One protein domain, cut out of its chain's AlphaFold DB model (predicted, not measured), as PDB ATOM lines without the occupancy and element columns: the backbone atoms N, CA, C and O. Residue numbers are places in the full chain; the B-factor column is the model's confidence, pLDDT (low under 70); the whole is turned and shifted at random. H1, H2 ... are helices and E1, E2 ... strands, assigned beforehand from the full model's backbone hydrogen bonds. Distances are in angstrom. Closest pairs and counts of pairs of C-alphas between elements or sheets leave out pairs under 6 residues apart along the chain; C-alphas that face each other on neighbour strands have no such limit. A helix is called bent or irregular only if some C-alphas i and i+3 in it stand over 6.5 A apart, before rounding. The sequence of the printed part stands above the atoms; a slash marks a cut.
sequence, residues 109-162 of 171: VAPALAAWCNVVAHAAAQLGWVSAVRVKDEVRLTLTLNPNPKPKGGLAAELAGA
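AT A GLANCE: This is residues 109 to 162 of the 171 residues of the protein "Hypothetical protein" of Phaeomonas parva (UniProt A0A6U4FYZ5). A long helix, H1, packs lengthwise over one face of a two-stranded hairpin, E1 and E2, while a short helix, H2, sits off to the side beyond the end of E2, where residues 156 to 162 stick out from the body. The chain runs along H1, turns back along E1, then turns again and runs along E2 before the link to H2. The printed part has 54 residues, with two named helices and two named strands in the order H1, E1, E2, H2; the sheet order is E1 - E2, antiparallel, and the class is mixed, helices and strands. The whole is only just loose, close to compact, with a radius of gyration of the C-alphas of 12.5 A, and its outline is elongated, spanning 35 by 21 by 16 A.

IN THESE COORDINATES: H1 is residues 109 to 126, 26.1 A from first to last C-alpha, and begins with C-alpha 109 at (133.338, 279.189, -152.186). E1 is residues 130 to 137, 21.4 A long, with C-alpha 130 at (145.998, 270.202, -132.181). E2 is residues 140 to 146 and is 19.0 A long. H2 is residues 155 to 161, 10.0 A long, and ends with C-alpha 161 at (150.726, 292.000, -130.963).

HOW THE PARTS SIT: E1 and E2 form a hairpin of antiparallel neighbour strands, with 167 degrees between their N-to-C directions. C-alphas 133 and 143 face each other at 4.6 A. N 134 and O 142 are within hydrogen-bond range at 2.9 A, and so are N 146 and O 130 at 2.9 A. H1 and E1 have 9 pairs of C-alphas within 8 A, the closest being those of Ala 121 and Ser 131, 5.4 A apart. H1 and E2 have 6 such pairs, the closest being those of Cys 117 and Leu 143 at 6.4 A. H2 is apart from H1 and from E1. In H1 and H2 every O i to N i+4 pair is within hydrogen-bond range, and neither helix is bent.

THE WHOLE: The two C-alphas farthest apart are those of Glu 138 and Lys 152, at 35.1 A. The printed part runs from residue 109 to 162 and has no cut. The links from H1 to E1 and from E1 to E2 are tight, the link from E2 to H2 is short with 8 residues, and no link is long. Residues 156 to 162, of which 156 to 161 belong to H2, stand free. The mean pLDDT of the printed part is 76.3, and the model's confidence is low, under 70, at residues 133 to 142.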
ATOM      1  N   VAL A 109     132.969 278.656-153.505       84.00
ATOM      2  CA  VAL A 109     133.338 279.189-152.186       84.00
ATOM      3  C   VAL A 109     133.680 278.074-151.198       84.00
ATOM      4  O   VAL A 109     134.737 278.117-150.576       84.00
ATOM      5  N   ALA A 110     132.834 277.047-151.069       77.94
ATOM      6  CA  ALA A 110     133.061 275.985-150.085       77.94
ATOM      7  C   ALA A 110     134.370 275.192-150.322       77.94
ATOM      8  O   ALA A 110     135.135 275.047-149.365       77.94
ATOM      9  N   PRO A 111     134.701 274.746-151.555       80.69
ATOM     10  CA  PRO A 111     135.997 274.124-151.834       80.69
ATOM     11  C   PRO A 111     137.190 275.042-151.540       80.69
ATOM     12  O   PRO A 111     138.167 274.599-150.938       80.69
ATOM     13  N   ALA A 112     137.102 276.324-151.914       86.31
ATOM     14  CA  ALA A 112     138.174 277.286-151.664       86.31
ATOM     15  C   ALA A 112     138.416 277.490-150.160       86.31
ATOM     16  O   ALA A 112     139.557 277.461-149.703       86.31
ATOM     17  N   LEU A 113     137.350 277.632-149.367       84.88
ATOM     18  CA  LEU A 113     137.456 277.754-147.912       84.88
ATOM     19  C   LEU A 113     138.029 276.491-147.260       84.88
ATOM     20  O   LEU A 113     138.824 276.594-146.328       84.88
ATOM     21  N   ALA A 114     137.661 275.305-147.754       80.88
ATOM     22  CA  ALA A 114     138.227 274.049-147.274       80.88
ATOM     23  C   ALA A 114     139.737 273.970-147.533       80.88
ATOM     24  O   ALA A 114     140.490 273.622-146.624       80.88
ATOM     25  N   ALA A 115     140.189 274.366-148.729       85.31
ATOM     26  CA  ALA A 115     141.611 274.439-149.054       85.31
ATOM     27  C   ALA A 115     142.358 275.386-148.102       85.31
ATOM     28  O   ALA A 115     143.362 274.994-147.507       85.31
ATOM     29  N   TRP A 116     141.828 276.592-147.876       88.19
ATOM     30  CA  TRP A 116     142.423 277.544-146.937       88.19
ATOM     31  C   TRP A 116     142.466 277.021-145.500       88.19
ATOM     32  O   TRP A 116     143.487 277.159-144.830       88.19
ATOM     33  N   CYS A 117     141.411 276.365-145.019       85.69
ATOM     34  CA  CYS A 117     141.441 275.791-143.674       85.69
ATOM     35  C   CYS A 117     142.412 274.625-143.539       85.69
ATOM     36  O   CYS A 117     143.001 274.477-142.472       85.69
ATOM     37  N   ASN A 118     142.645 273.848-144.598       83.25
ATOM     38  CA  ASN A 118     143.690 272.826-144.595       83.25
ATOM     39  C   ASN A 118     145.091 273.446-144.514       83.25
ATOM     40  O   ASN A 118     145.924 272.937-143.768       83.25
ATOM     41  N   VAL A 119     145.339 274.567-145.205       87.38
ATOM     42  CA  VAL A 119     146.608 275.312-145.088       87.38
ATOM     43  C   VAL A 119     146.835 275.761-143.644       87.38
ATOM     44  O   VAL A 119     147.893 275.495-143.075       87.38
ATOM     45  N   VAL A 120     145.830 276.380-143.015       85.44
ATOM     46  CA  VAL A 120     145.948 276.831-141.619       85.44
ATOM     47  C   VAL A 120     146.098 275.646-140.661       85.44
ATOM     48  O   VAL A 120     146.909 275.700-139.741       85.44
ATOM     49  N   ALA A 121     145.363 274.553-140.877       84.44
ATOM     50  CA  ALA A 121     145.467 273.354-140.051       84.44
ATOM     51  C   ALA A 121     146.853 272.706-140.135       84.44
ATOM     52  O   ALA A 121     147.383 272.286-139.105       84.44
ATOM     53  N   HIS A 122     147.444 272.667-141.333       83.81
ATOM     54  CA  HIS A 122     148.801 272.180-141.544       83.81
ATOM     55  C   HIS A 122     149.824 273.069-140.834       83.81
ATOM     56  O   HIS A 122     150.645 272.560-140.078       83.81
ATOM     57  N   ALA A 123     149.737 274.393-141.002       85.00
ATOM     58  CA  ALA A 123     150.620 275.333-140.311       85.00
ATOM     59  C   ALA A 123     150.511 275.208-138.780       85.00
ATOM     60  O   ALA A 123     151.521 275.180-138.085       85.00
ATOM     61  N   ALA A 124     149.295 275.050-138.253       84.06
ATOM     62  CA  ALA A 124     149.073 274.819-136.831       84.06
ATOM     63  C   ALA A 124     149.707 273.502-136.346       84.06
ATOM     64  O   ALA A 124     150.313 273.475-135.276       84.06
ATOM     65  N   ALA A 125     149.633 272.430-137.139       82.69
ATOM     66  CA  ALA A 125     150.278 271.162-136.805       82.69
ATOM     67  C   ALA A 125     151.812 271.291-136.734       82.69
ATOM     68  O   ALA A 125     152.419 270.731-135.824       82.69
ATOM     69  N   GLN A 126     152.433 272.082-137.621       83.75
ATOM     70  CA  GLN A 126     153.879 272.372-137.565       83.75
ATOM     71  C   GLN A 126     154.288 273.119-136.284       83.75
ATOM     72  O   GLN A 126     155.423 273.003-135.834       83.75
ATOM     73  N   LEU A 127     153.359 273.854-135.668       82.44
ATOM     74  CA  LEU A 127     153.554 274.537-134.384       82.44
ATOM     75  C   LEU A 127     153.250 273.638-133.172       82.44
ATOM     76  O   LEU A 127     153.232 274.120-132.041       82.44
ATOM     77  N   GLY A 128     152.967 272.347-133.383       81.38
ATOM     78  CA  GLY A 128     152.590 271.409-132.323       81.38
ATOM     79  C   GLY A 128     151.164 271.601-131.796       81.38
ATOM     80  O   GLY A 128     150.816 271.072-130.739       81.38
ATOM     81  N   TRP A 129     150.321 272.367-132.498       81.31
ATOM     82  CA  TRP A 129     148.939 272.598-132.086       81.31
ATOM     83  C   TRP A 129     148.046 271.461-132.558       81.31
ATOM     84  O   TRP A 129     148.187 270.945-133.669       81.31
ATOM     85  N   VAL A 130     147.047 271.121-131.743       76.06
ATOM     86  CA  VAL A 130     145.998 270.202-132.181       76.06
ATOM     87  C   VAL A 130     145.013 271.005-133.020       76.06
ATOM     88  O   VAL A 130     144.323 271.891-132.506       76.06
ATOM     89  N   SER A 131     144.955 270.713-134.316       74.25
ATOM     90  CA  SER A 131     143.994 271.312-135.235       74.25
ATOM     91  C   SER A 131     142.981 270.277-135.720       74.25
ATOM     92  O   SER A 131     143.288 269.098-135.890       74.25
ATOM     93  N   ALA A 132     141.735 270.705-135.914       70.00
ATOM     94  CA  ALA A 132     140.707 269.877-136.531       70.00
ATOM     95  C   ALA A 132     139.925 270.714-137.537       70.00
ATOM     96  O   ALA A 132     139.208 271.641-137.153       70.00
ATOM     97  N   VAL A 133     140.045 270.365-138.817       68.81
ATOM     98  CA  VAL A 133     139.126 270.837-139.854       68.81
ATOM     99  C   VAL A 133     137.962 269.867-139.881       68.81
ATOM    100  O   VAL A 133     138.117 268.702-140.241       68.81
ATOM    101  N   ARG A 134     136.785 270.333-139.472       67.06
ATOM    102  CA  ARG A 134     135.549 269.568-139.622       67.06
ATOM    103  C   ARG A 134     134.658 270.260-140.633       67.06
ATOM    104  O   ARG A 134     134.197 271.380-140.406       67.06
ATOM    105  N   VAL A 135     134.378 269.552-141.718       62.84
ATOM    106  CA  VAL A 135     133.205 269.816-142.545       62.84
ATOM    107  C   VAL A 135     132.064 269.091-141.850       62.84
ATOM    108  O   VAL A 135     131.988 267.868-141.919       62.84
ATOM    109  N   LYS A 136     131.253 269.817-141.073       55.81
ATOM    110  CA  LYS A 136     130.087 269.196-140.425       55.81
ATOM    111  C   LYS A 136     129.017 268.912-141.471       55.81
ATOM    112  O   LYS A 136     128.573 267.782-141.578       55.81
ATOM    113  N   ASP A 137     128.719 269.928-142.280       55.97
ATOM    114  CA  ASP A 137     127.732 269.902-143.359       55.97
ATOM    115  C   ASP A 137     128.214 270.808-144.507       55.97
ATOM    116  O   ASP A 137     129.150 271.593-144.335       55.97
ATOM    117  N   GLU A 138     127.527 270.780-145.652       54.41
ATOM    118  CA  GLU A 138     127.866 271.537-146.871       54.41
ATOM    119  C   GLU A 138     128.039 273.067-146.704       54.41
ATOM    120  O   GLU A 138     128.494 273.737-147.633       54.41
ATOM    121  N   VAL A 139     127.650 273.625-145.552       51.91
ATOM    122  CA  VAL A 139     127.608 275.069-145.258       51.91
ATOM    123  C   VAL A 139     128.425 275.434-144.007       51.91
ATOM    124  O   VAL A 139     128.602 276.613-143.704       51.91
ATOM    125  N   ARG A 140     128.950 274.450-143.258       61.62
ATOM    126  CA  ARG A 140     129.698 274.704-142.018       61.62
ATOM    127  C   ARG A 140     131.072 274.056-142.061       61.62
ATOM    128  O   ARG A 140     131.238 272.865-141.801       61.62
ATOM    129  N   LEU A 141     132.053 274.910-142.312       65.75
ATOM    130  CA  LEU A 141     133.461 274.617-142.145       65.75
ATOM    131  C   LEU A 141     133.900 275.150-140.778       65.75
ATOM    132  O   LEU A 141     133.713 276.327-140.474       65.75
ATOM    133  N   THR A 142     134.435 274.286-139.926       68.81
ATOM    134  CA  THR A 142     134.978 274.686-138.627       68.81
ATOM    135  C   THR A 142     136.434 274.274-138.556       68.81
ATOM    136  O   THR A 142     136.745 273.093-138.682       68.81
ATOM    137  N   LEU A 143     137.307 275.251-138.327       73.06
ATOM    138  CA  LEU A 143     138.691 275.024-137.947       73.06
ATOM    139  C   LEU A 143     138.810 275.262-136.444       73.06
ATOM    140  O   LEU A 143     138.607 276.375-135.961       73.06
ATOM    141  N   THR A 144     139.126 274.211-135.700       77.31
ATOM    142  CA  THR A 144     139.498 274.330-134.291       77.31
ATOM    143  C   THR A 144     141.014 274.366-134.198       77.31
ATOM    144  O   THR A 144     141.665 273.476-134.735       77.31
ATOM    145  N   LEU A 145     141.554 275.374-133.515       77.38
ATOM    146  CA  LEU A 145     142.969 275.488-133.174       77.38
ATOM    147  C   LEU A 145     143.102 275.377-131.656       77.38
ATOM    148  O   LEU A 145     142.464 276.137-130.930       77.38
ATOM    149  N   ASN A 146     143.909 274.432-131.181       79.69
ATOM    150  CA  ASN A 146     144.182 274.246-129.763       79.69
ATOM    151  C   ASN A 146     145.697 274.358-129.520       79.69
ATOM    152  O   ASN A 146     146.413 273.364-129.684       79.69
ATOM    153  N   PRO A 147     146.189 275.566-129.186       76.81
ATOM    154  CA  PRO A 147     147.602 275.790-128.922       76.81
ATOM    155  C   PRO A 147     148.087 274.996-127.710       76.81
ATOM    156  O   PRO A 147     147.399 274.931-126.686       76.81
ATOM    157  N   ASN A 148     149.291 274.436-127.812       74.56
ATOM    158  CA  ASN A 148     149.976 273.793-126.700       74.56
ATOM    159  C   ASN A 148     151.471 274.172-126.712       74.56
ATOM    160  O   ASN A 148     152.156 273.803-127.665       74.56
ATOM    161  N   PRO A 149     151.991 274.884-125.694       77.38
ATOM    162  CA  PRO A 149     151.281 275.408-124.522       77.38
ATOM    163  C   PRO A 149     150.234 276.475-124.889       77.38
ATOM    164  O   PRO A 149     150.288 277.085-125.955       77.38
ATOM    165  N   LYS A 150     149.252 276.696-124.004       80.12
ATOM    166  CA  LYS A 150     148.233 277.735-124.214       80.12
ATOM    167  C   LYS A 150     148.868 279.138-124.164       80.12
ATOM    168  O   LYS A 150     149.722 279.369-123.305       80.12
ATOM    169  N   PRO A 151     148.420 280.081-125.012       80.06
ATOM    170  CA  PRO A 151     148.943 281.439-125.024       80.06
ATOM    171  C   PRO A 151     148.544 282.169-123.737       80.06
ATOM    172  O   PRO A 151     147.386 282.096-123.316       80.06
ATOM    173  N   LYS A 152     149.494 282.861-123.095       79.00
ATOM    174  CA  LYS A 152     149.305 283.446-121.751       79.00
ATOM    175  C   LYS A 152     148.318 284.615-121.759       79.00
ATOM    176  O   LYS A 152     147.588 284.790-120.789       79.00
ATOM    177  N   GLY A 153     148.281 285.386-122.848       79.81
ATOM    178  CA  GLY A 153     147.343 286.503-123.044       79.81
ATOM    179  C   GLY A 153     146.069 286.126-123.807       79.81
ATOM    180  O   GLY A 153     145.226 286.981-124.065       79.81
ATOM    181  N   GLY A 154     145.930 284.854-124.194       79.62
ATOM    182  CA  GLY A 154     144.939 284.412-125.169       79.62
ATOM    183  C   GLY A 154     145.367 284.688-126.615       79.62
ATOM    184  O   GLY A 154     146.120 285.612-126.913       79.62
ATOM    185  N   LEU A 155     144.860 283.868-127.538       75.62
ATOM    186  CA  LEU A 155     145.302 283.861-128.937       75.62
ATOM    187  C   LEU A 155     145.049 285.201-129.652       75.62
ATOM    188  O   LEU A 155     145.875 285.643-130.440       75.62
ATOM    189  N   ALA A 156     143.923 285.862-129.367       75.81
ATOM    190  CA  ALA A 156     143.565 287.126-130.011       75.81
ATOM    191  C   ALA A 156     144.517 288.275-129.638       75.81
ATOM    192  O   ALA A 156     144.894 289.058-130.505       75.81
ATOM    193  N   ALA A 157     144.930 288.360-128.369       75.25
ATOM    194  CA  ALA A 157     145.855 289.390-127.903       75.25
ATOM    195  C   ALA A 157     147.265 289.183-128.476       75.25
ATOM    196  O   ALA A 157     147.911 290.140-128.894       75.25
ATOM    197  N   GLU A 158     147.718 287.931-128.553       75.62
ATOM    198  CA  GLU A 158     149.020 287.606-129.141       75.62
ATOM    199  C   GLU A 158     149.048 287.850-130.659       75.62
ATOM    200  O   GLU A 158     150.024 288.398-131.163       75.62
ATOM    201  N   LEU A 159     147.961 287.550-131.385       74.88
ATOM    202  CA  LEU A 159     147.836 287.887-132.810       74.88
ATOM    203  C   LEU A 159     147.792 289.399-133.057       74.88
ATOM    204  O   LEU A 159     148.379 289.870-134.024       74.88
ATOM    205  N   ALA A 160     147.133 290.166-132.185       75.44
ATOM    206  CA  ALA A 160     147.116 291.625-132.282       75.44
ATOM    207  C   ALA A 160     148.502 292.249-132.034       75.44
ATOM    208  O   ALA A 160     148.803 293.308-132.581       75.44
ATOM    209  N   GLY A 161     149.342 291.595-131.223       70.31
ATOM    210  CA  GLY A 161     150.726 292.000-130.963       70.31
ATOM    211  C   GLY A 161     151.746 291.489-131.987       70.31
ATOM    212  O   GLY A 161     152.858 292.012-132.047       70.31
ATOM    213  N   ALA A 162     151.396 290.486-132.799       70.00
ATOM    214  CA  ALA A 162     152.266 289.954-133.840       70.00
ATOM    215  C   ALA A 162     152.343 290.947-135.010       70.00
ATOM    216  O   ALA A 162     151.392 291.125-135.769       70.00
TER     217      ALA A 162